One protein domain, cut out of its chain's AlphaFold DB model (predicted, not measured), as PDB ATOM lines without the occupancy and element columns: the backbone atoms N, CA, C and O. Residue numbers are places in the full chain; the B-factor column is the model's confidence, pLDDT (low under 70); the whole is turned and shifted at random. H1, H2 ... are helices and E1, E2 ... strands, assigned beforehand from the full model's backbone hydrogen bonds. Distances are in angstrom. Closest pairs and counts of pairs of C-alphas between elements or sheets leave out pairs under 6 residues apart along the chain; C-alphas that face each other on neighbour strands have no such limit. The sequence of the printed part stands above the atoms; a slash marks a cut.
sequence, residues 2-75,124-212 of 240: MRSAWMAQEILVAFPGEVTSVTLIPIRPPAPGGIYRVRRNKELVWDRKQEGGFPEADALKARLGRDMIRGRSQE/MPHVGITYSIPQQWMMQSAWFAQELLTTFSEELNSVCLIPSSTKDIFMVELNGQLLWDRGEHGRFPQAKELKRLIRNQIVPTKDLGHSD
ATOM      1  N   MET A   2     -23.827   2.816 -16.053       68.25
ATOM      2  CA  MET A   2     -23.387   3.467 -17.310       68.25
ATOM      3  C   MET A   2     -21.938   3.996 -17.286       68.25
ATOM      4  O   MET A   2     -21.192   3.792 -18.235       68.25
ATOM      5  N   ARG A   3     -21.491   4.607 -16.179       79.19
ATOM      6  CA  ARG A   3     -20.127   5.167 -16.091       79.19
ATOM      7  C   ARG A   3     -19.014   4.112 -16.089       79.19
ATOM      8  O   ARG A   3     -17.939   4.373 -16.605       79.19
ATOM      9  N   SER A   4     -19.257   2.928 -15.520       80.38
ATOM     10  CA  SER A   4     -18.253   1.855 -15.477       80.38
ATOM     11  C   SER A   4     -18.057   1.196 -16.841       80.38
ATOM     12  O   SER A   4     -16.925   0.888 -17.189       80.38
ATOM     13  N   ALA A   5     -19.136   1.031 -17.615       83.44
ATOM     14  CA  ALA A   5     -19.060   0.541 -18.991       83.44
ATOM     15  C   ALA A   5     -18.319   1.540 -19.895       83.44
ATOM     16  O   ALA A   5     -17.415   1.145 -20.622       83.44
ATOM     17  N   TRP A   6     -18.621   2.837 -19.762       85.31
ATOM     18  CA  TRP A   6     -17.878   3.889 -20.459       85.31
ATOM     19  C   TRP A   6     -16.389   3.895 -20.087       85.31
ATOM     20  O   TRP A   6     -15.538   3.929 -20.964       85.31
ATOM     21  N   MET A   7     -16.042   3.772 -18.802       88.00
ATOM     22  CA  MET A   7     -14.631   3.719 -18.401       88.00
ATOM     23  C   MET A   7     -13.907   2.483 -18.957       88.00
ATOM     24  O   MET A   7     -12.759   2.583 -19.376       88.00
ATOM     25  N   ALA A   8     -14.568   1.321 -18.992       87.00
ATOM     26  CA  ALA A   8     -14.003   0.130 -19.626       87.00
ATOM     27  C   ALA A   8     -13.726   0.361 -21.117       87.00
ATOM     28  O   ALA A   8     -12.669  -0.025 -21.611       87.00
ATOM     29  N   GLN A   9     -14.646   1.040 -21.805       88.56
ATOM     30  CA  GLN A   9     -14.476   1.451 -23.191       88.56
ATOM     31  C   GLN A   9     -13.252   2.361 -23.361       88.56
ATOM     32  O   GLN A   9     -12.385   2.069 -24.178       88.56
ATOM     33  N   GLU A  10     -13.144   3.421 -22.558       89.25
ATOM     34  CA  GLU A  10     -12.018   4.361 -22.613       89.25
ATOM     35  C   GLU A  10     -10.671   3.664 -22.396       89.25
ATOM     36  O   GLU A  10      -9.708   3.951 -23.105       89.25
ATOM     37  N   ILE A  11     -10.598   2.718 -21.454       88.12
ATOM     38  CA  ILE A  11      -9.384   1.932 -21.196       88.12
ATOM     39  C   ILE A  11      -9.025   1.072 -22.415       88.12
ATOM     40  O   ILE A  11      -7.872   1.069 -22.841       88.12
ATOM     41  N   LEU A  12      -9.995   0.365 -22.997       87.69
ATOM     42  CA  LEU A  12      -9.766  -0.506 -24.156       87.69
ATOM     43  C   LEU A  12      -9.364   0.279 -25.415       87.69
ATOM     44  O   LEU A  12      -8.570  -0.218 -26.210       87.69
ATOM     45  N   VAL A  13      -9.881   1.500 -25.589       86.44
ATOM     46  CA  VAL A  13      -9.505   2.397 -26.697       86.44
ATOM     47  C   VAL A  13      -8.128   3.014 -26.480       86.44
ATOM     48  O   VAL A  13      -7.358   3.131 -27.429       86.44
ATOM     49  N   ALA A  14      -7.815   3.427 -25.250       86.06
ATOM     50  CA  ALA A  14      -6.557   4.101 -24.944       86.06
ATOM     51  C   ALA A  14      -5.342   3.167 -25.007       86.06
ATOM     52  O   ALA A  14      -4.241   3.631 -25.297       86.06
ATOM     53  N   PHE A  15      -5.539   1.869 -24.753       85.44
ATOM     54  CA  PHE A  15      -4.466   0.878 -24.643       85.44
ATOM     55  C   PHE A  15      -4.693  -0.336 -25.564       85.44
ATOM     56  O   PHE A  15      -4.833  -1.470 -25.085       85.44
ATOM     57  N   PRO A  16      -4.747  -0.138 -26.896       80.50
ATOM     58  CA  PRO A  16      -4.995  -1.228 -27.827       80.50
ATOM     59  C   PRO A  16      -3.834  -2.231 -27.800       80.50
ATOM     60  O   PRO A  16      -2.686  -1.882 -28.061       80.50
ATOM     61  N   GLY A  17      -4.135  -3.494 -27.491       79.50
ATOM     62  CA  GLY A  17      -3.150  -4.584 -27.463       79.50
ATOM     63  C   GLY A  17      -2.311  -4.687 -26.184       79.50
ATOM     64  O   GLY A  17      -1.635  -5.692 -25.999       79.50
ATOM     65  N   GLU A  18      -2.376  -3.706 -25.282       83.44
ATOM     66  CA  GLU A  18      -1.746  -3.799 -23.953       83.44
ATOM     67  C   GLU A  18      -2.696  -4.393 -22.906       83.44
ATOM     68  O   GLU A  18      -2.259  -5.002 -21.932       83.44
ATOM     69  N   VAL A  19      -4.005  -4.227 -23.104       85.12
ATOM     70  CA  VAL A  19      -5.039  -4.763 -22.214       85.12
ATOM     71  C   VAL A  19      -5.578  -6.068 -22.786       85.12
ATOM     72  O   VAL A  19      -6.228  -6.069 -23.827       85.12
ATOM     73  N   THR A  20      -5.344  -7.179 -22.085       87.12
ATOM     74  CA  THR A  20      -5.832  -8.510 -22.490       87.12
ATOM     75  C   THR A  20      -7.342  -8.646 -22.345       87.12
ATOM     76  O   THR A  20      -7.992  -9.277 -23.169       87.12
ATOM     77  N   SER A  21      -7.912  -8.085 -21.278       88.94
ATOM     78  CA  SER A  21      -9.353  -8.061 -21.057       88.94
ATOM     79  C   SER A  21      -9.735  -7.009 -20.024       88.94
ATOM     80  O   SER A  21      -8.919  -6.598 -19.196       88.94
ATOM     81  N   VAL A  22     -10.995  -6.578 -20.054       90.75
ATOM     82  CA  VAL A  22     -11.586  -5.755 -18.999       90.75
ATOM     83  C   VAL A  22     -12.811  -6.458 -18.459       90.75
ATOM     84  O   VAL A  22     -13.761  -6.745 -19.182       90.75
ATOM     85  N   THR A  23     -12.810  -6.698 -17.154       91.00
ATOM     86  CA  THR A  23     -13.946  -7.289 -16.461       91.00
ATOM     87  C   THR A  23     -14.751  -6.221 -15.729       91.00
ATOM     88  O   THR A  23     -14.232  -5.494 -14.880       91.00
ATOM     89  N   LEU A  24     -16.055  -6.206 -15.977       90.50
ATOM     90  CA  LEU A  24     -17.048  -5.477 -15.203       90.50
ATOM     91  C   LEU A  24     -17.658  -6.405 -14.146       90.50
ATOM     92  O   LEU A  24     -18.264  -7.422 -14.483       90.50
ATOM     93  N   ILE A  25     -17.517  -6.040 -12.869       88.56
ATOM     94  CA  ILE A  25     -18.079  -6.785 -11.732       88.56
ATOM     95  C   ILE A  25     -19.141  -5.906 -11.055       88.56
ATOM     96  O   ILE A  25     -18.782  -4.888 -10.449       88.56
ATOM     97  N   PRO A  26     -20.443  -6.233 -11.164       84.69
ATOM     98  CA  PRO A  26     -21.483  -5.528 -10.431       84.69
ATOM     99  C   PRO A  26     -21.338  -5.774  -8.924       84.69
ATOM    100  O   PRO A  26     -21.019  -6.870  -8.466       84.69
ATOM    101  N   ILE A  27     -21.587  -4.733  -8.133       79.44
ATOM    102  CA  ILE A  27     -21.604  -4.839  -6.674       79.44
ATOM    103  C   ILE A  27     -23.031  -5.150  -6.241       79.44
ATOM    104  O   ILE A  27     -23.948  -4.392  -6.557       79.44
ATOM    105  N   ARG A  28     -23.203  -6.241  -5.493       72.38
ATOM    106  CA  ARG A  28     -24.508  -6.680  -4.998       72.38
ATOM    107  C   ARG A  28     -24.833  -6.063  -3.627       72.38
ATOM    108  O   ARG A  28     -23.938  -5.960  -2.782       72.38
ATOM    109  N   PRO A  29     -26.090  -5.657  -3.373       65.62
ATOM    110  CA  PRO A  29     -26.567  -5.359  -2.021       65.62
ATOM    111  C   PRO A  29     -26.362  -6.577  -1.095       65.62
ATOM    112  O   PRO A  29     -26.415  -7.702  -1.588       65.62
ATOM    113  N   PRO A  30     -26.116  -6.410   0.220       60.91
ATOM    114  CA  PRO A  30     -26.212  -5.196   1.038       60.91
ATOM    115  C   PRO A  30     -24.901  -4.387   1.107       60.91
ATOM    116  O   PRO A  30     -24.565  -3.814   2.143       60.91
ATOM    117  N   ALA A  31     -24.117  -4.338   0.027       62.19
ATOM    118  CA  ALA A  31     -22.941  -3.480  -0.009       62.19
ATOM    119  C   ALA A  31     -23.325  -1.994   0.156       62.19
ATOM    120  O   ALA A  31     -24.295  -1.536  -0.459       62.19
ATOM    121  N   PRO A  32     -22.559  -1.209   0.938       60.66
ATOM    122  CA  PRO A  32     -22.803   0.218   1.064       60.66
ATOM    123  C   PRO A  32     -22.703   0.871  -0.315       60.66
ATOM    124  O   PRO A  32     -21.733   0.661  -1.050       60.66
ATOM    125  N   GLY A  33     -23.735   1.636  -0.675       61.56
ATOM    126  CA  GLY A  33     -23.827   2.292  -1.972       61.56
ATOM    127  C   GLY A  33     -22.586   3.134  -2.282       61.56
ATOM    128  O   GLY A  33     -21.958   3.718  -1.402       61.56
ATOM    129  N   GLY A  34     -22.230   3.207  -3.564       68.25
ATOM    130  CA  GLY A  34     -21.182   4.108  -4.039       68.25
ATOM    131  C   GLY A  34     -19.750   3.574  -3.994       68.25
ATOM    132  O   GLY A  34     -18.825   4.372  -4.096       68.25
ATOM    133  N   ILE A  35     -19.537   2.261  -3.912       75.44
ATOM    134  CA  ILE A  35     -18.211   1.667  -4.133       75.44
ATOM    135  C   ILE A  35     -17.918   1.626  -5.641       75.44
ATOM    136  O   ILE A  35     -18.738   1.169  -6.434       75.44
ATOM    137  N   TYR A  36     -16.736   2.093  -6.035       83.38
ATOM    138  CA  TYR A  36     -16.186   1.899  -7.375       83.38
ATOM    139  C   TYR A  36     -14.691   1.644  -7.230       83.38
ATOM    140  O   TYR A  36     -13.981   2.478  -6.667       83.38
ATOM    141  N   ARG A  37     -14.249   0.470  -7.680       86.25
ATOM    142  CA  ARG A  37     -12.862   0.019  -7.581       86.25
ATOM    143  C   ARG A  37     -12.366  -0.381  -8.959       86.25
ATOM    144  O   ARG A  37     -13.072  -1.088  -9.675       86.25
ATOM    145  N   VAL A  38     -11.160   0.052  -9.299       87.06
ATOM    146  CA  VAL A  38     -10.450  -0.376 -10.505       87.06
ATOM    147  C   VAL A  38      -9.235  -1.164 -10.052       87.06
ATOM    148  O   VAL A  38      -8.455  -0.686  -9.226       87.06
ATOM    149  N   ARG A  39      -9.104  -2.389 -10.558       86.31
ATOM    150  CA  ARG A  39      -7.985  -3.278 -10.249       86.31
ATOM    151  C   ARG A  39      -7.269  -3.667 -11.535       86.31
ATOM    152  O   ARG A  39      -7.926  -3.887 -12.549       86.31
ATOM    153  N   ARG A  40      -5.949  -3.797 -11.464       85.31
ATOM    154  CA  ARG A  40      -5.089  -4.342 -12.522       85.31
ATOM    155  C   ARG A  40      -4.398  -5.578 -11.975       85.31
ATOM    156  O   ARG A  40      -3.691  -5.453 -10.986       85.31
ATOM    157  N   ASN A  41      -4.584  -6.750 -12.586       78.94
ATOM    158  CA  ASN A  41      -3.918  -7.997 -12.172       78.94
ATOM    159  C   ASN A  41      -3.914  -8.197 -10.637       78.94
ATOM    160  O   ASN A  41      -2.902  -8.579 -10.063       78.94
ATOM    161  N   LYS A  42      -5.051  -7.889  -9.979       74.81
ATOM    162  CA  LYS A  42      -5.315  -7.869  -8.516       74.81
ATOM    163  C   LYS A  42      -4.908  -6.625  -7.729       74.81
ATOM    164  O   LYS A  42      -5.499  -6.406  -6.666       74.81
ATOM    165  N   GLU A  43      -3.992  -5.811  -8.229       82.06
ATOM    166  CA  GLU A  43      -3.552  -4.570  -7.593       82.06
ATOM    167  C   GLU A  43      -4.646  -3.500  -7.670       82.06
ATOM    168  O   GLU A  43      -5.266  -3.300  -8.715       82.06
ATOM    169  N   LEU A  44      -4.920  -2.831  -6.552       84.69
ATOM    170  CA  LEU A  44      -5.901  -1.753  -6.491       84.69
ATOM    171  C   LEU A  44      -5.293  -0.475  -7.078       84.69
ATOM    172  O   LEU A  44      -4.388   0.101  -6.488       84.69
ATOM    173  N   VAL A  45      -5.819  -0.030  -8.219       85.12
ATOM    174  CA  VAL A  45      -5.363   1.187  -8.918       85.12
ATOM    175  C   VAL A  45      -6.189   2.406  -8.509       85.12
ATOM    176  O   VAL A  45      -5.683   3.529  -8.488       85.12
ATOM    177  N   TRP A  46      -7.473   2.189  -8.209       85.44
ATOM    178  CA  TRP A  46      -8.390   3.242  -7.783       85.44
ATOM    179  C   TRP A  46      -9.454   2.710  -6.828       85.44
ATOM    180  O   TRP A  46     -10.064   1.669  -7.096       85.44
ATOM    181  N   ASP A  47      -9.757   3.472  -5.777       85.62
ATOM    182  CA  ASP A  47     -10.924   3.264  -4.918       85.62
ATOM    183  C   ASP A  47     -11.637   4.588  -4.634       85.62
ATOM    184  O   ASP A  47     -11.077   5.515  -4.047       85.62
ATOM    185  N   ARG A  48     -12.926   4.651  -4.982       83.44
ATOM    186  CA  ARG A  48     -13.790   5.799  -4.694       83.44
ATOM    187  C   ARG A  48     -13.829   6.171  -3.207       83.44
ATOM    188  O   ARG A  48     -14.015   7.348  -2.904       83.44
ATOM    189  N   LYS A  49     -13.688   5.210  -2.286       79.81
ATOM    190  CA  LYS A  49     -13.678   5.501  -0.841       79.81
ATOM    191  C   LYS A  49     -12.406   6.214  -0.385       79.81
ATOM    192  O   LYS A  49     -12.487   7.000   0.551       79.81
ATOM    193  N   GLN A  50     -11.269   5.929  -1.016       79.75
ATOM    194  CA  GLN A  50      -9.980   6.515  -0.644       79.75
ATOM    195  C   GLN A  50      -9.747   7.850  -1.352       79.75
ATOM    196  O   GLN A  50      -9.288   8.803  -0.733       79.75
ATOM    197  N   GLU A  51     -10.096   7.930  -2.637       75.31
ATOM    198  CA  GLU A  51      -9.719   9.062  -3.492       75.31
ATOM    199  C   GLU A  51     -10.827  10.099  -3.682       75.31
ATOM    200  O   GLU A  51     -10.562  11.210  -4.127       75.31
ATOM    201  N   GLY A  52     -12.066   9.763  -3.312       71.94
ATOM    202  CA  GLY A  52     -13.200  10.673  -3.416       71.94
ATOM    203  C   GLY A  52     -13.725  10.797  -4.848       71.94
ATOM    204  O   GLY A  52     -13.203  11.527  -5.680       71.94
ATOM    205  N   GLY A  53     -14.842  10.126  -5.121       77.00
ATOM    206  CA  GLY A  53     -15.563  10.265  -6.390       77.00
ATOM    207  C   GLY A  53     -15.193   9.233  -7.457       77.00
ATOM    208  O   GLY A  53     -14.583   8.199  -7.186       77.00
ATOM    209  N   PHE A  54     -15.698   9.465  -8.668       76.69
ATOM    210  CA  PHE A  54     -15.430   8.625  -9.834       76.69
ATOM    211  C   PHE A  54     -14.159   9.141 -10.524       76.69
ATOM    212  O   PHE A  54     -14.026  10.359 -10.623       76.69
ATOM    213  N   PRO A  55     -13.245   8.269 -10.982       82.50
ATOM    214  CA  PRO A  55     -11.997   8.723 -11.580       82.50
ATOM    215  C   PRO A  55     -12.234   9.539 -12.851       82.50
ATOM    216  O   PRO A  55     -13.047   9.169 -13.699       82.50
ATOM    217  N   GLU A  56     -11.460  10.610 -12.995       84.69
ATOM    218  CA  GLU A  56     -11.206  11.262 -14.280       84.69
ATOM    219  C   GLU A  56     -10.495  10.265 -15.210       84.69
ATOM    220  O   GLU A  56      -9.540   9.596 -14.797       84.69
ATOM    221  N   ALA A  57     -10.946  10.159 -16.464       82.19
ATOM    222  CA  ALA A  57     -10.404   9.177 -17.405       82.19
ATOM    223  C   ALA A  57      -8.897   9.374 -17.625       82.19
ATOM    224  O   ALA A  57      -8.141   8.406 -17.637       82.19
ATOM    225  N   ASP A  58      -8.437  10.621 -17.742       82.38
ATOM    226  CA  ASP A  58      -7.026  10.930 -17.984       82.38
ATOM    227  C   ASP A  58      -6.131  10.576 -16.793       82.38
ATOM    228  O   ASP A  58      -5.050  10.018 -16.978       82.38
ATOM    229  N   ALA A  59      -6.606  10.808 -15.566       84.44
ATOM    230  CA  ALA A  59      -5.882  10.430 -14.356       84.44
ATOM    231  C   ALA A  59      -5.743   8.905 -14.239       84.44
ATOM    232  O   ALA A  59      -4.666   8.400 -13.911       84.44
ATOM    233  N   LEU A  60      -6.813   8.166 -14.547       85.38
ATOM    234  CA  LEU A  60      -6.793   6.706 -14.511       85.38
ATOM    235  C   LEU A  60      -5.896   6.127 -15.610       85.38
ATOM    236  O   LEU A  60      -5.071   5.264 -15.320       85.38
ATOM    237  N   LYS A  61      -5.995   6.639 -16.845       85.62
ATOM    238  CA  LYS A  61      -5.122   6.247 -17.964       85.62
ATOM    239  C   LYS A  61      -3.652   6.518 -17.642       85.62
ATOM    240  O   LYS A  61      -2.822   5.639 -17.832       85.62
ATOM    241  N   ALA A  62      -3.316   7.686 -17.092       83.62
ATOM    242  CA  ALA A  62      -1.934   8.012 -16.736       83.62
ATOM    243  C   ALA A  62      -1.346   7.047 -15.689       83.62
ATOM    244  O   ALA A  62      -0.177   6.668 -15.791       83.62
ATOM    245  N   ARG A  63      -2.149   6.626 -14.701       83.06
ATOM    246  CA  ARG A  63      -1.738   5.631 -13.697       83.06
ATOM    247  C   ARG A  63      -1.573   4.247 -14.308       83.06
ATOM    248  O   ARG A  63      -0.496   3.671 -14.204       83.06
ATOM    249  N   LEU A  64      -2.591   3.777 -15.030       84.06
ATOM    250  CA  LEU A  64      -2.546   2.490 -15.724       84.06
ATOM    251  C   LEU A  64      -1.348   2.408 -16.681       84.06
ATOM    252  O   LEU A  64      -0.629   1.419 -16.648       84.06
ATOM    253  N   GLY A  65      -1.087   3.458 -17.466       77.94
ATOM    254  CA  GLY A  65       0.033   3.518 -18.406       77.94
ATOM    255  C   GLY A  65       1.404   3.533 -17.721       77.94
ATOM    256  O   GLY A  65       2.292   2.778 -18.114       77.94
ATOM    257  N   ARG A  66       1.585   4.332 -16.657       69.56
ATOM    258  CA  ARG A  66       2.832   4.330 -15.866       69.56
ATOM    259  C   ARG A  66       3.108   2.945 -15.282       69.56
ATOM    260  O   ARG A  66       4.236   2.457 -15.348       69.56
ATOM    261  N   ASP A  67       2.080   2.317 -14.728       66.44
ATOM    262  CA  ASP A  67       2.219   1.018 -14.089       66.44
ATOM    263  C   ASP A  67       2.396  -0.102 -15.125       66.44
ATOM    264  O   ASP A  67       3.099  -1.070 -14.838       66.44
ATOM    265  N   MET A  68       1.830   0.018 -16.334       67.38
ATOM    266  CA  MET A  68       2.027  -0.938 -17.437       67.38
ATOM    267  C   MET A  68       3.488  -0.975 -17.908       67.38
ATOM    268  O   MET A  68       4.060  -2.050 -18.084       67.38
ATOM    269  N   ILE A  69       4.131   0.194 -18.015       61.91
ATOM    270  CA  ILE A  69       5.574   0.307 -18.294       61.91
ATOM    271  C   ILE A  69       6.392  -0.369 -17.181       61.91
ATOM    272  O   ILE A  69       7.361  -1.085 -17.449       61.91
ATOM    273  N   ARG A  70       5.983  -0.180 -15.920       58.69
ATOM    274  CA  ARG A  70       6.663  -0.753 -14.751       58.69
ATOM    275  C   ARG A  70       6.494  -2.275 -14.649       58.69
ATOM    276  O   ARG A  70       7.460  -2.963 -14.333       58.69
ATOM    277  N   GLY A  71       5.309  -2.799 -14.968       54.16
ATOM    278  CA  GLY A  71       5.009  -4.237 -14.973       54.16
ATOM    279  C   GLY A  71       5.821  -5.008 -16.015       54.16
ATOM    280  O   GLY A  71       6.362  -6.062 -15.699       54.16
ATOM    281  N   ARG A  72       6.025  -4.423 -17.208       53.97
ATOM    282  CA  ARG A  72       6.903  -4.996 -18.246       53.97
ATOM    283  C   ARG A  72       8.362  -5.115 -17.785       53.97
ATOM    284  O   ARG A  72       9.070  -6.007 -18.231       53.97
ATOM    285  N   SER A  73       8.810  -4.226 -16.896       48.03
ATOM    286  CA  SER A  73      10.174  -4.266 -16.349       48.03
ATOM    287  C   SER A  73      10.323  -5.347 -15.267       48.03
ATOM    288  O   SER A  73      11.318  -6.059 -15.250       48.03
ATOM    289  N   GLN A  74       9.308  -5.548 -14.416       51.31
ATOM    290  CA  GLN A  74       9.365  -6.548 -13.340       51.31
ATOM    291  C   GLN A  74       9.316  -8.008 -13.826       51.31
ATOM    292  O   GLN A  74       9.902  -8.866 -13.171       51.31
ATOM    293  N   GLU A  75       8.670  -8.310 -14.960       43.44
ATOM    294  CA  GLU A  75       8.710  -9.664 -15.553       43.44
ATOM    295  C   GLU A  75      10.069  -9.996 -16.191       43.44
ATOM    296  O   GLU A  75      10.487 -11.151 -16.166       43.44
ATOM    297  N   MET A 124     -21.264 -18.577  -9.547       76.81
ATOM    298  CA  MET A 124     -22.135 -17.689 -10.280       76.81
ATOM    299  C   MET A 124     -21.653 -17.472 -11.709       76.81
ATOM    300  O   MET A 124     -20.447 -17.358 -11.947       76.81
ATOM    301  N   PRO A 125     -22.598 -17.325 -12.647       88.31
ATOM    302  CA  PRO A 125     -22.295 -17.244 -14.061       88.31
ATOM    303  C   PRO A 125     -21.441 -16.027 -14.425       88.31
ATOM    304  O   PRO A 125     -21.689 -14.903 -13.976       88.31
ATOM    305  N   HIS A 126     -20.450 -16.251 -15.285       90.38
ATOM    306  CA  HIS A 126     -19.620 -15.221 -15.896       90.38
ATOM    307  C   HIS A 126     -19.786 -15.235 -17.414       90.38
ATOM    308  O   HIS A 126     -19.749 -16.292 -18.036       90.38
ATOM    309  N   VAL A 127     -19.947 -14.053 -18.009       93.75
ATOM    310  CA  VAL A 127     -20.048 -13.905 -19.466       93.75
ATOM    311  C   VAL A 127     -18.740 -13.348 -20.014       93.75
ATOM    312  O   VAL A 127     -18.251 -12.335 -19.513       93.75
ATOM    313  N   GLY A 128     -18.189 -13.983 -21.044       94.88
ATOM    314  CA  GLY A 128     -17.087 -13.469 -21.852       94.88
ATOM    315  C   GLY A 128     -17.597 -12.999 -23.211       94.88
ATOM    316  O   GLY A 128     -18.383 -13.694 -23.845       94.88
ATOM    317  N   ILE A 129     -17.179 -11.816 -23.655       95.69
ATOM    318  CA  ILE A 129     -17.451 -11.302 -25.001       95.69
ATOM    319  C   ILE A 129     -16.107 -11.038 -25.672       95.69
ATOM    320  O   ILE A 129     -15.417 -10.070 -25.337       95.69
ATOM    321  N   THR A 130     -15.751 -11.893 -26.624       95.50
ATOM    322  CA  THR A 130     -14.534 -11.762 -27.426       95.50
ATOM    323  C   THR A 130     -14.862 -11.033 -28.715       95.50
ATOM    324  O   THR A 130     -15.775 -11.433 -29.433       95.50
ATOM    325  N   TYR A 131     -14.126  -9.966 -29.027       93.81
ATOM    326  CA  TYR A 131     -14.412  -9.131 -30.193       93.81
ATOM    327  C   TYR A 131     -13.157  -8.720 -30.964       93.81
ATOM    328  O   TYR A 131     -12.090  -8.484 -30.403       93.81
ATOM    329  N   SER A 132     -13.313  -8.568 -32.275       91.88
ATOM    330  CA  SER A 132     -12.274  -8.104 -33.194       91.88
ATOM    331  C   SER A 132     -11.981  -6.605 -33.018       91.88
ATOM    332  O   SER A 132     -12.835  -5.746 -33.271       91.88
ATOM    333  N   ILE A 133     -10.742  -6.279 -32.633       88.69
ATOM    334  CA  ILE A 133     -10.223  -4.900 -32.573       88.69
ATOM    335  C   ILE A 133     -10.171  -4.258 -33.972       88.69
ATOM    336  O   ILE A 133     -10.639  -3.122 -34.107       88.69
ATOM    337  N   PRO A 134      -9.668  -4.931 -35.037       86.81
ATOM    338  CA  PRO A 134      -9.538  -4.301 -36.355       86.81
ATOM    339  C   PRO A 134     -10.856  -3.788 -36.944       86.81
ATOM    340  O   PRO A 134     -10.847  -2.874 -37.761       86.81
ATOM    341  N   GLN A 135     -11.986  -4.366 -36.534       86.12
ATOM    342  CA  GLN A 135     -13.316  -4.026 -37.055       86.12
ATOM    343  C   GLN A 135     -14.109  -3.103 -36.127       86.12
ATOM    344  O   GLN A 135     -15.279  -2.830 -36.384       86.12
ATOM    345  N   GLN A 136     -13.462  -2.597 -35.070       84.69
ATOM    346  CA  GLN A 136     -14.028  -1.613 -34.148       84.69
ATOM    347  C   GLN A 136     -15.322  -2.084 -33.456       84.69
ATOM    348  O   GLN A 136     -16.188  -1.278 -33.126       84.69
ATOM    349  N   TRP A 137     -15.449  -3.386 -33.169       88.94
ATOM    350  CA  TRP A 137     -16.637  -3.957 -32.504       88.94
ATOM    351  C   TRP A 137     -16.671  -3.783 -30.990       88.94
ATOM    352  O   TRP A 137     -17.555  -4.306 -30.306       88.94
ATOM    353  N   MET A 138     -15.713  -3.039 -30.451       89.94
ATOM    354  CA  MET A 138     -15.651  -2.727 -29.033       89.94
ATOM    355  C   MET A 138     -16.932  -2.022 -28.557       89.94
ATOM    356  O   MET A 138     -17.454  -2.373 -27.503       89.94
ATOM    357  N   MET A 139     -17.480  -1.079 -29.336       90.00
ATOM    358  CA  MET A 139     -18.676  -0.322 -28.936       90.00
ATOM    359  C   MET A 139     -19.899  -1.235 -28.817       90.00
ATOM    360  O   MET A 139     -20.631  -1.191 -27.831       90.00
ATOM    361  N   GLN A 140     -20.083  -2.116 -29.799       91.00
ATOM    362  CA  GLN A 140     -21.149  -3.111 -29.815       91.00
ATOM    363  C   GLN A 140     -21.000  -4.076 -28.632       91.00
ATOM    364  O   GLN A 140     -21.971  -4.354 -27.934       91.00
ATOM    365  N   SER A 141     -19.777  -4.528 -28.354       92.19
ATOM    366  CA  SER A 141     -19.481  -5.433 -27.237       92.19
ATOM    367  C   SER A 141     -19.763  -4.786 -25.878       92.19
ATOM    368  O   SER A 141     -20.378  -5.405 -25.010       92.19
ATOM    369  N   ALA A 142     -19.383  -3.516 -25.703       91.94
ATOM    370  CA  ALA A 142     -19.669  -2.748 -24.495       91.94
ATOM    371  C   ALA A 142     -21.178  -2.541 -24.287       91.94
ATOM    372  O   ALA A 142     -21.665  -2.658 -23.160       91.94
ATOM    373  N   TRP A 143     -21.928  -2.296 -25.368       92.12
ATOM    374  CA  TRP A 143     -23.384  -2.198 -25.312       92.12
ATOM    375  C   TRP A 143     -24.031  -3.516 -24.864       92.12
ATOM    376  O   TRP A 143     -24.839  -3.503 -23.936       92.12
ATOM    377  N   PHE A 144     -23.621  -4.660 -25.427       93.69
ATOM    378  CA  PHE A 144     -24.100  -5.966 -24.955       93.69
ATOM    379  C   PHE A 144     -23.769  -6.191 -23.480       93.69
ATOM    380  O   PHE A 144     -24.637  -6.604 -22.717       93.69
ATOM    381  N   ALA A 145     -22.551  -5.867 -23.044       92.75
ATOM    382  CA  ALA A 145     -22.181  -5.999 -21.639       92.75
ATOM    383  C   ALA A 145     -23.078  -5.158 -20.718       92.75
ATOM    384  O   ALA A 145     -23.493  -5.636 -19.661       92.75
ATOM    385  N   GLN A 146     -23.420  -3.932 -21.124       91.00
ATOM    386  CA  GLN A 146     -24.360  -3.097 -20.384       91.00
ATOM    387  C   GLN A 146     -25.752  -3.733 -20.329       91.00
ATOM    388  O   GLN A 146     -26.312  -3.834 -19.241       91.00
ATOM    389  N   GLU A 147     -26.288  -4.181 -21.463       92.69
ATOM    390  CA  GLU A 147     -27.606  -4.820 -21.548       92.69
ATOM    391  C   GLU A 147     -27.713  -6.080 -20.680       92.69
ATOM    392  O   GLU A 147     -28.750  -6.337 -20.063       92.69
ATOM    393  N   LEU A 148     -26.643  -6.873 -20.613       92.19
ATOM    394  CA  LEU A 148     -26.598  -8.078 -19.791       92.19
ATOM    395  C   LEU A 148     -26.532  -7.743 -18.303       92.19
ATOM    396  O   LEU A 148     -27.290  -8.311 -17.520       92.19
ATOM    397  N   LEU A 149     -25.686  -6.790 -17.908       90.12
ATOM    398  CA  LEU A 149     -25.560  -6.382 -16.507       90.12
ATOM    399  C   LEU A 149     -26.809  -5.669 -15.974       90.12
ATOM    400  O   LEU A 149     -27.078  -5.747 -14.777       90.12
ATOM    401  N   THR A 150     -27.570  -4.975 -16.827       88.31
ATOM    402  CA  THR A 150     -28.846  -4.358 -16.430       88.31
ATOM    403  C   THR A 150     -29.974  -5.379 -16.327       88.31
ATOM    404  O   THR A 150     -30.825  -5.236 -15.455       88.31
ATOM    405  N   THR A 151     -29.986  -6.407 -17.181       89.06
ATOM    406  CA  THR A 151     -31.042  -7.438 -17.190       89.06
ATOM    407  C   THR A 151     -30.824  -8.503 -16.108       89.06
ATOM    408  O   THR A 151     -31.776  -8.975 -15.484       89.06
ATOM    409  N   PHE A 152     -29.566  -8.883 -15.882       89.06
ATOM    410  CA  PHE A 152     -29.170  -9.974 -14.993       89.06
ATOM    411  C   PHE A 152     -28.316  -9.477 -13.820       89.06
ATOM    412  O   PHE A 152     -27.274 -10.052 -13.500       89.06
ATOM    413  N   SER A 153     -28.713  -8.357 -13.209       85.06
ATOM    414  CA  SER A 153     -27.922  -7.680 -12.176       85.06
ATOM    415  C   SER A 153     -27.701  -8.507 -10.908       85.06
ATOM    416  O   SER A 153     -26.756  -8.236 -10.166       85.06
ATOM    417  N   GLU A 154     -28.576  -9.474 -10.633       84.25
ATOM    418  CA  GLU A 154     -28.509 -10.323  -9.437       84.25
ATOM    419  C   GLU A 154     -27.901 -11.694  -9.738       84.25
ATOM    420  O   GLU A 154     -27.280 -12.306  -8.866       84.25
ATOM    421  N   GLU A 155     -28.042 -12.147 -10.982       87.31
ATOM    422  CA  GLU A 155     -27.671 -13.480 -11.431       87.31
ATOM    423  C   GLU A 155     -26.244 -13.541 -11.976       87.31
ATOM    424  O   GLU A 155     -25.535 -14.512 -11.722       87.31
ATOM    425  N   LEU A 156     -25.801 -12.518 -12.719       88.88
ATOM    426  CA  LEU A 156     -24.459 -12.495 -13.295       88.88
ATOM    427  C   LEU A 156     -23.427 -12.024 -12.280       88.88
ATOM    428  O   LEU A 156     -23.551 -10.976 -11.646       88.88
ATOM    429  N   ASN A 157     -22.326 -12.765 -12.202       89.56
ATOM    430  CA  ASN A 157     -21.181 -12.365 -11.399       89.56
ATOM    431  C   ASN A 157     -20.371 -11.256 -12.064       89.56
ATOM    432  O   ASN A 157     -19.758 -10.431 -11.392       89.56
ATOM    433  N   SER A 158     -20.305 -11.278 -13.391       89.88
ATOM    434  CA  SER A 158     -19.453 -10.377 -14.157       89.88
ATOM    435  C   SER A 158     -19.653 -10.532 -15.654       89.88
ATOM    436  O   SER A 158     -19.969 -11.627 -16.125       89.88
ATOM    437  N   VAL A 159     -19.301  -9.482 -16.389       93.06
ATOM    438  CA  VAL A 159     -19.117  -9.535 -17.840       93.06
ATOM    439  C   VAL A 159     -17.692  -9.113 -18.178       93.06
ATOM    440  O   VAL A 159     -17.213  -8.090 -17.693       93.06
ATOM    441  N   CYS A 160     -17.007  -9.911 -18.987       93.62
ATOM    442  CA  CYS A 160     -15.643  -9.684 -19.436       93.62
ATOM    443  C   CYS A 160     -15.632  -9.315 -20.921       93.62
ATOM    444  O   CYS A 160     -16.259  -9.988 -21.733       93.62
ATOM    445  N   LEU A 161     -14.918  -8.249 -21.267       94.06
ATOM    446  CA  LEU A 161     -14.670  -7.807 -22.633       94.06
ATOM    447  C   LEU A 161     -13.244  -8.197 -23.015       94.06
ATOM    448  O   LEU A 161     -12.295  -7.759 -22.363       94.06
ATOM    449  N   ILE A 162     -13.100  -9.010 -24.059       94.06
ATOM    450  CA  ILE A 162     -11.824  -9.583 -24.490       94.06
ATOM    451  C   ILE A 162     -11.507  -9.065 -25.899       94.06
ATOM    452  O   ILE A 162     -12.093  -9.531 -26.881       94.06
ATOM    453  N   PRO A 163     -10.611  -8.075 -26.029       93.06
ATOM    454  CA  PRO A 163     -10.124  -7.645 -27.329       93.06
ATOM    455  C   PRO A 163      -9.301  -8.750 -28.005       93.06
ATOM    456  O   PRO A 163      -8.380  -9.310 -27.417       93.06
ATOM    457  N   SER A 164      -9.597  -9.024 -29.275       91.81
ATOM    458  CA  SER A 164      -8.856  -9.959 -30.121       91.81
ATOM    459  C   SER A 164      -8.253  -9.243 -31.327       91.81
ATOM    460  O   SER A 164      -8.900  -8.428 -31.991       91.81
ATOM    461  N   SER A 165      -6.998  -9.563 -31.643       90.00
ATOM    462  CA  SER A 165      -6.328  -9.096 -32.862       90.00
ATOM    463  C   SER A 165      -6.842  -9.795 -34.125       90.00
ATOM    464  O   SER A 165      -6.567  -9.339 -35.236       90.00
ATOM    465  N   THR A 166      -7.571 -10.901 -33.973       90.94
ATOM    466  CA  THR A 166      -8.101 -11.673 -35.095       90.94
ATOM    467  C   THR A 166      -9.302 -10.967 -35.715       90.94
ATOM    468  O   THR A 166     -10.183 -10.459 -35.021       90.94
ATOM    469  N   LYS A 167      -9.335 -10.943 -37.050       89.69
ATOM    470  CA  LYS A 167     -10.445 -10.373 -37.818       89.69
ATOM    471  C   LYS A 167     -11.682 -11.266 -37.709       89.69
ATOM    472  O   LYS A 167     -11.571 -12.476 -37.573       89.69
ATOM    473  N   ASP A 168     -12.844 -10.640 -37.795       88.94
ATOM    474  CA  ASP A 168     -14.167 -11.262 -37.869       88.94
ATOM    475  C   ASP A 168     -14.621 -12.073 -36.649       88.94
ATOM    476  O   ASP A 168     -15.708 -12.645 -36.671       88.94
ATOM    477  N   ILE A 169     -13.869 -12.038 -35.544       91.31
ATOM    478  CA  ILE A 169     -14.261 -12.711 -34.302       91.31
ATOM    479  C   ILE A 169     -15.260 -11.867 -33.515       91.31
ATOM    480  O   ILE A 169     -14.959 -10.744 -33.096       91.31
ATOM    481  N   PHE A 170     -16.442 -12.435 -33.294       94.69
ATOM    482  CA  PHE A 170     -17.379 -11.995 -32.270       94.69
ATOM    483  C   PHE A 170     -18.000 -13.230 -31.627       94.69
ATOM    484  O   PHE A 170     -18.856 -13.877 -32.231       94.69
ATOM    485  N   MET A 171     -17.559 -13.539 -30.414       94.94
ATOM    486  CA  MET A 171     -17.999 -14.709 -29.664       94.94
ATOM    487  C   MET A 171     -18.537 -14.285 -28.305       94.94
ATOM    488  O   MET A 171     -17.977 -13.396 -27.658       94.94
ATOM    489  N   VAL A 172     -19.613 -14.933 -27.873       94.75
ATOM    490  CA  VAL A 172     -20.153 -14.788 -26.524       94.75
ATOM    491  C   VAL A 172     -20.125 -16.138 -25.836       94.75
ATOM    492  O   VAL A 172     -20.673 -17.114 -26.344       94.75
ATOM    493  N   GLU A 173     -19.517 -16.172 -24.662       94.19
ATOM    494  CA  GLU A 173     -19.340 -17.364 -23.847       94.19
ATOM    495  C   GLU A 173     -19.982 -17.157 -22.478       94.19
ATOM    496  O   GLU A 173     -19.915 -16.071 -21.900       94.19
ATOM    497  N   LEU A 174     -20.581 -18.211 -21.937       91.69
ATOM    498  CA  LEU A 174     -21.092 -18.268 -20.576       91.69
ATOM    499  C   LEU A 174     -20.377 -19.392 -19.845       91.69
ATOM    500  O   LEU A 174     -20.477 -20.548 -20.233       91.69
ATOM    501  N   ASN A 175     -19.654 -19.062 -18.781       88.81
ATOM    502  CA  ASN A 175     -18.840 -20.027 -18.044       88.81
ATOM    503  C   ASN A 175     -17.831 -20.805 -18.914       88.81
ATOM    504  O   ASN A 175     -17.542 -21.964 -18.639       88.81
ATOM    505  N   GLY A 176     -17.327 -20.181 -19.986       86.50
ATOM    506  CA  GLY A 176     -16.464 -20.826 -20.983       86.50
ATOM    507  C   GLY A 176     -17.206 -21.676 -22.024       86.50
ATOM    508  O   GLY A 176     -16.580 -22.171 -22.955       86.50
ATOM    509  N   GLN A 177     -18.529 -21.831 -21.918       89.81
ATOM    510  CA  GLN A 177     -19.345 -22.464 -22.950       89.81
ATOM    511  C   GLN A 177     -19.740 -21.438 -24.013       89.81
ATOM    512  O   GLN A 177     -20.352 -20.415 -23.697       89.81
ATOM    513  N   LEU A 178     -19.446 -21.734 -25.279       92.50
ATOM    514  CA  LEU A 178     -19.856 -20.907 -26.411       92.50
ATOM    515  C   LEU A 178     -21.389 -20.840 -26.503       92.50
ATOM    516  O   LEU A 178     -22.058 -21.862 -26.641       92.50
ATOM    517  N   LEU A 179     -21.938 -19.628 -26.416       92.94
ATOM    518  CA  LEU A 179     -23.363 -19.353 -26.615       92.94
ATOM    519  C   LEU A 179     -23.657 -18.772 -27.992       92.94
ATOM    520  O   LEU A 179     -24.750 -18.962 -28.517       92.94
ATOM    521  N   TRP A 180     -22.715 -18.005 -28.531       94.69
ATOM    522  CA  TRP A 180     -22.869 -17.369 -29.827       94.69
ATOM    523  C   TRP A 180     -21.521 -17.206 -30.502       94.69
ATOM    524  O   TRP A 180     -20.609 -16.640 -29.903       94.69
ATOM    525  N   ASP A 181     -21.442 -17.587 -31.772       94.00
ATOM    526  CA  ASP A 181     -20.350 -17.208 -32.658       94.00
ATOM    527  C   ASP A 181     -20.902 -16.549 -33.926       94.00
ATOM    528  O   ASP A 181     -21.751 -17.086 -34.643       94.00
ATOM    529  N   ARG A 182     -20.401 -15.352 -34.229       92.69
ATOM    530  CA  ARG A 182     -20.686 -14.693 -35.501       92.69
ATOM    531  C   ARG A 182     -20.152 -15.501 -36.687       92.69
ATOM    532  O   ARG A 182     -20.768 -15.426 -37.746       92.69
ATOM    533  N   GLY A 183     -19.043 -16.226 -36.543       89.88
ATOM    534  CA  GLY A 183     -18.497 -17.078 -37.600       89.88
ATOM    535  C   GLY A 183     -19.511 -18.112 -38.092       89.88
ATOM    536  O   GLY A 183     -19.663 -18.296 -39.298       89.88
ATOM    537  N   GLU A 184     -20.269 -18.705 -37.168       90.12
ATOM    538  CA  GLU A 184     -21.307 -19.697 -37.468       90.12
ATOM    539  C   GLU A 184     -22.606 -19.060 -37.978       90.12
ATOM    540  O   GLU A 184     -23.207 -19.535 -38.942       90.12
ATOM    541  N   HIS A 185     -23.044 -17.959 -37.360       88.31
ATOM    542  CA  HIS A 185     -24.339 -17.346 -37.670       88.31
ATOM    543  C   HIS A 185     -24.300 -16.279 -38.776       88.31
ATOM    544  O   HIS A 185     -25.353 -15.839 -39.242       88.31
ATOM    545  N   GLY A 186     -23.120 -15.794 -39.166       89.25
ATOM    546  CA  GLY A 186     -22.936 -14.743 -40.175       89.25
ATOM    547  C   GLY A 186     -23.484 -13.361 -39.785       89.25
ATOM    548  O   GLY A 186     -23.480 -12.439 -40.599       89.25
ATOM    549  N   ARG A 187     -23.965 -13.189 -38.548       90.38
ATOM    550  CA  ARG A 187     -24.556 -11.944 -38.035       90.38
ATOM    551  C   ARG A 187     -24.238 -11.729 -36.559       90.38
ATOM    552  O   ARG A 187     -23.859 -12.654 -35.841       90.38
ATOM    553  N   PHE A 188     -24.444 -10.500 -36.094       89.12
ATOM    554  CA  PHE A 188     -24.477 -10.217 -34.661       89.12
ATOM    555  C   PHE A 188     -25.741 -10.809 -34.017       89.12
ATOM    556  O   PHE A 188     -26.790 -10.879 -34.676       89.12
ATOM    557  N   PRO A 189     -25.664 -11.224 -32.740       91.38
ATOM    558  CA  PRO A 189     -26.845 -11.655 -32.010       91.38
ATOM    559  C   PRO A 189     -27.774 -10.464 -31.792       91.38
ATOM    560  O   PRO A 189     -27.328  -9.326 -31.645       91.38
ATOM    561  N   GLN A 190     -29.078 -10.708 -31.731       90.94
ATOM    562  CA  GLN A 190     -29.989  -9.679 -31.231       90.94
ATOM    563  C   GLN A 190     -29.945  -9.660 -29.698       90.94
ATOM    564  O   GLN A 190     -29.758 -10.697 -29.065       90.94
ATOM    565  N   ALA A 191     -30.149  -8.501 -29.063       89.25
ATOM    566  CA  ALA A 191     -30.106  -8.428 -27.596       89.25
ATOM    567  C   ALA A 191     -31.139  -9.343 -26.925       89.25
ATOM    568  O   ALA A 191     -30.828  -9.971 -25.918       89.25
ATOM    569  N   LYS A 192     -32.344  -9.457 -27.495       89.69
ATOM    570  CA  LYS A 192     -33.379 -10.366 -26.985       89.69
ATOM    571  C   LYS A 192     -32.948 -11.831 -27.081       89.69
ATOM    572  O   LYS A 192     -33.046 -12.559 -26.102       89.69
ATOM    573  N   GLU A 193     -32.408 -12.232 -28.229       90.94
ATOM    574  CA  GLU A 193     -31.875 -13.577 -28.475       90.94
ATOM    575  C   GLU A 193     -30.763 -13.922 -27.479       90.94
ATOM    576  O   GLU A 193     -30.835 -14.946 -26.803       90.94
ATOM    577  N   LEU A 194     -29.796 -13.018 -27.290       92.00
ATOM    578  CA  LEU A 194     -28.697 -13.239 -26.355       92.00
ATOM    579  C   LEU A 194     -29.180 -13.337 -24.900       92.00
ATOM    580  O   LEU A 194     -28.733 -14.210 -24.156       92.00
ATOM    581  N   LYS A 195     -30.125 -12.478 -24.491       92.00
ATOM    582  CA  LYS A 195     -30.742 -12.541 -23.157       92.00
ATOM    583  C   LYS A 195     -31.498 -13.856 -22.956       92.00
ATOM    584  O   LYS A 195     -31.350 -14.470 -21.904       92.00
ATOM    585  N   ARG A 196     -32.251 -14.324 -23.959       90.31
ATOM    586  CA  ARG A 196     -32.952 -15.621 -23.914       90.31
ATOM    587  C   ARG A 196     -31.967 -16.782 -23.773       90.31
ATOM    588  O   ARG A 196     -32.164 -17.613 -22.891       90.31
ATOM    589  N   LEU A 197     -30.904 -16.816 -24.582       91.31
ATOM    590  CA  LEU A 197     -29.868 -17.856 -24.521       91.31
ATOM    591  C   LEU A 197     -29.218 -17.921 -23.140       91.31
ATOM    592  O   LEU A 197     -29.158 -18.992 -22.541       91.31
ATOM    593  N   ILE A 198     -28.797 -16.770 -22.609       91.19
ATOM    594  CA  ILE A 198     -28.183 -16.694 -21.282       91.19
ATOM    595  C   ILE A 198     -29.178 -17.138 -20.218       91.19
ATOM    596  O   ILE A 198     -28.859 -18.035 -19.442       91.19
ATOM    597  N   ARG A 199     -30.398 -16.584 -20.204       89.94
ATOM    598  CA  ARG A 199     -31.432 -16.962 -19.234       89.94
ATOM    599  C   ARG A 199     -31.665 -18.468 -19.220       89.94
ATOM    600  O   ARG A 199     -31.706 -19.046 -18.138       89.94
ATOM    601  N   ASN A 200     -31.827 -19.089 -20.385       89.38
ATOM    602  CA  ASN A 200     -32.115 -20.518 -20.475       89.38
ATOM    603  C   ASN A 200     -31.030 -21.380 -19.809       89.38
ATOM    604  O   ASN A 200     -31.324 -22.499 -19.408       89.38
ATOM    605  N   GLN A 201     -29.810 -20.857 -19.663       88.19
ATOM    606  CA  GLN A 201     -28.716 -21.515 -18.952       88.19
ATOM    607  C   GLN A 201     -28.649 -21.136 -17.465       88.19
ATOM    608  O   GLN A 201     -28.331 -21.983 -16.637       88.19
ATOM    609  N   ILE A 202     -28.935 -19.877 -17.104       87.31
ATOM    610  CA  ILE A 202     -28.741 -19.387 -15.727       87.31
ATOM    611  C   ILE A 202     -29.998 -19.481 -14.855       87.31
ATOM    612  O   ILE A 202     -29.918 -19.922 -13.712       87.31
ATOM    613  N   VAL A 203     -31.158 -19.054 -15.368       84.56
ATOM    614  CA  VAL A 203     -32.429 -19.023 -14.629       84.56
ATOM    615  C   VAL A 203     -33.605 -19.261 -15.589       84.56
ATOM    616  O   VAL A 203     -34.302 -18.315 -15.963       84.56
ATOM    617  N   PRO A 204     -33.868 -20.518 -15.993       83.38
ATOM    618  CA  PRO A 204     -34.903 -20.841 -16.984       83.38
ATOM    619  C   PRO A 204     -36.307 -20.344 -16.613       83.38
ATOM    620  O   PRO A 204     -37.132 -20.104 -17.485       83.38
ATOM    621  N   THR A 205     -36.580 -20.177 -15.318       79.00
ATOM    622  CA  THR A 205     -37.882 -19.765 -14.779       79.00
ATOM    623  C   THR A 205     -38.099 -18.249 -14.759       79.00
ATOM    624  O   THR A 205     -39.174 -17.808 -14.360       79.00
ATOM    625  N   LYS A 206     -37.097 -17.435 -15.122       78.69
ATOM    626  CA  LYS A 206     -37.206 -15.968 -15.105       78.69
ATOM    627  C   LYS A 206     -37.931 -15.467 -16.359       78.69
ATOM    628  O   LYS A 206     -37.494 -15.720 -17.478       78.69
ATOM    629  N   ASP A 207     -39.005 -14.715 -16.165       76.75
ATOM    630  CA  ASP A 207     -39.703 -14.017 -17.247       76.75
ATOM    631  C   ASP A 207     -38.893 -12.779 -17.676       76.75
ATOM    632  O   ASP A 207     -38.531 -11.947 -16.838       76.75
ATOM    633  N   LEU A 208     -38.550 -12.671 -18.966       76.44
ATOM    634  CA  LEU A 208     -37.852 -11.507 -19.528       76.44
ATOM    635  C   LEU A 208     -38.827 -10.478 -20.130       76.44
ATOM    636  O   LEU A 208     -38.389  -9.525 -20.796       76.44
ATOM    637  N   GLY A 209     -40.134 -10.659 -19.921       77.94
ATOM    638  CA  GLY A 209     -41.197  -9.796 -20.421       77.94
ATOM    639  C   GLY A 209     -41.149  -9.680 -21.944       77.94
ATOM    640  O   GLY A 209     -41.127 -10.669 -22.667       77.94
ATOM    641  N   HIS A 210     -41.033  -8.453 -22.462       66.25
ATOM    642  CA  HIS A 210     -41.001  -8.171 -23.910       66.25
ATOM    643  C   HIS A 210     -39.800  -8.767 -24.669       66.25
ATOM    644  O   HIS A 210     -39.706  -8.615 -25.891       66.25
ATOM    645  N   SER A 211     -38.843  -9.376 -23.964       64.56
ATOM    646  CA  SER A 211     -37.732 -10.088 -24.603       64.56
ATOM    647  C   SER A 211     -38.067 -11.547 -24.923       64.56
ATOM    648  O   SER A 211     -37.303 -12.158 -25.664       64.56
ATOM    649  N   ASP A 212     -39.169 -12.090 -24.396       63.34
ATOM    650  CA  ASP A 212     -39.652 -13.446 -24.692       63.34
ATOM    651  C   ASP A 212     -40.689 -13.497 -25.811       63.34
ATOM    652  O   ASP A 212     -40.729 -14.460 -26.579       63.34
TER     653      ASP A 212
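This is residues 2 to 75 and 124 to 212 of the 240 residues of the protein "Hypothetical protein" of Cyclophora tenuis (UniProt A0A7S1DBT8). A twisted sheet of five strands, E1 E5 E4 E6 E7, has H1, H4 and H6 over one face; beyond its edge strand E1 sits a smaller unit, the hairpin of E2 and E3 with the long helix H3 packed on it. H3 meets H1 with residues 57 to 61, and its residues 69 to 75 stick out. The printed part has 163 residues, with six named helices and seven named strands in the order H1 E1 E2 E3 H2 H3 E4 H4 E5 E6 E7 H5 H6. The five-strand sheet is mixed, the two-strand sheet antiparallel, and the class is mixed, helices and strands. The whole is compact, with a radius of gyration of the C-alphas of 16.6 A and spans of 46 by 42 by 25 A.

H1, residues 2 to 14, is on the large sheet at a height over the sheet of 8.0 A and lies over the edge strand E1, residues 22 to 24; it runs along the strands, at 1 degree to E1 on the local plane. Their closest C-alphas are those of Ala 8 and Val 22, 6.4 A apart. E2, residues 37 to 40, and E3, residues 43 to 47, form an antiparallel hairpin, with N 38 and O 46 within hydrogen-bond range at 2.9 A. H2, residues 48 to 51, touches no helix. H3, residues 57 to 75, touches H1 with residues 57 to 61 alone, at a steep tilt of 51 degrees, the same way; the closest C-alphas are those of Ile 11 and Lys 61, 6.9 A apart. The closest C-alphas of H3 and E3 are those of Arg 63 and Val 45, 7.5 A apart. E4, residues 126 to 132, H4, residues 138 to 151, and E5, residues 158 to 164, form a strand-helix-strand unit, two parallel neighbour strands with a helix between them along the chain; its crossover is right-handed. N 129 and O 160 are 2.8 A apart. E5 is also the antiparallel neighbour of E1, with N 22 and O 161 at 2.9 A. H4 lies over E5 and E4 at a height over the sheet of 8.9 A, and touches H1 at a shallow tilt of 23 degrees, opposite ways; the C-alphas of Ala 5 and Ala 142 are the closest, 6.4 A apart. E6, residues 170 to 174, is antiparallel to E4, with N 128 and O 173 at 2.8 A, and forms a hairpin with the edge strand E7, residues 177 to 181, with N 172 and O 180 at 2.8 A. H5, residues 182 to 185, only grazes the sheet. H6, residues 191 to 202, lies over E7 and only just over E6, with 3 of its C-alphas on E6; it touches H4 with residues 191 to 195 alone, closest at the C-alphas of Lys 195 and Leu 148, 7.0 A apart. H1, H4 and H6 lie on the same face, giving two layers, helices on a sheet. Every O i to N i+4 pair is within hydrogen-bond range in H1, H4 and H6, and 14 of 15 in H3; H2 and H5 are too short for such a pair.

H1 begins at C-alpha 2, (-23.387, 3.467, -17.310), and is 18.5 A long from first to last C-alpha. H3 is 26.9 A long and ends at C-alpha 75, (8.710, -9.664, -15.553). E4 measures 20.1 A, H4 20.0 A, E5 19.2 A, E6 13.8 A and H6 16.2 A; H6 ends at C-alpha 202, (-28.741, -19.387, -15.727).

The two C-alphas farthest apart are those of Ser 73 and His 210, 51.9 A. Residues 76 to 123 are cut out, and C-alphas 75 and 124 are 32.3 A apart across the cut. E1 to E2 is a long link of 12 residues. The mean pLDDT of the printed part is 84.0; residue 2, residues 29 to 34, 66 to 75 and 210 to 212 are under 70.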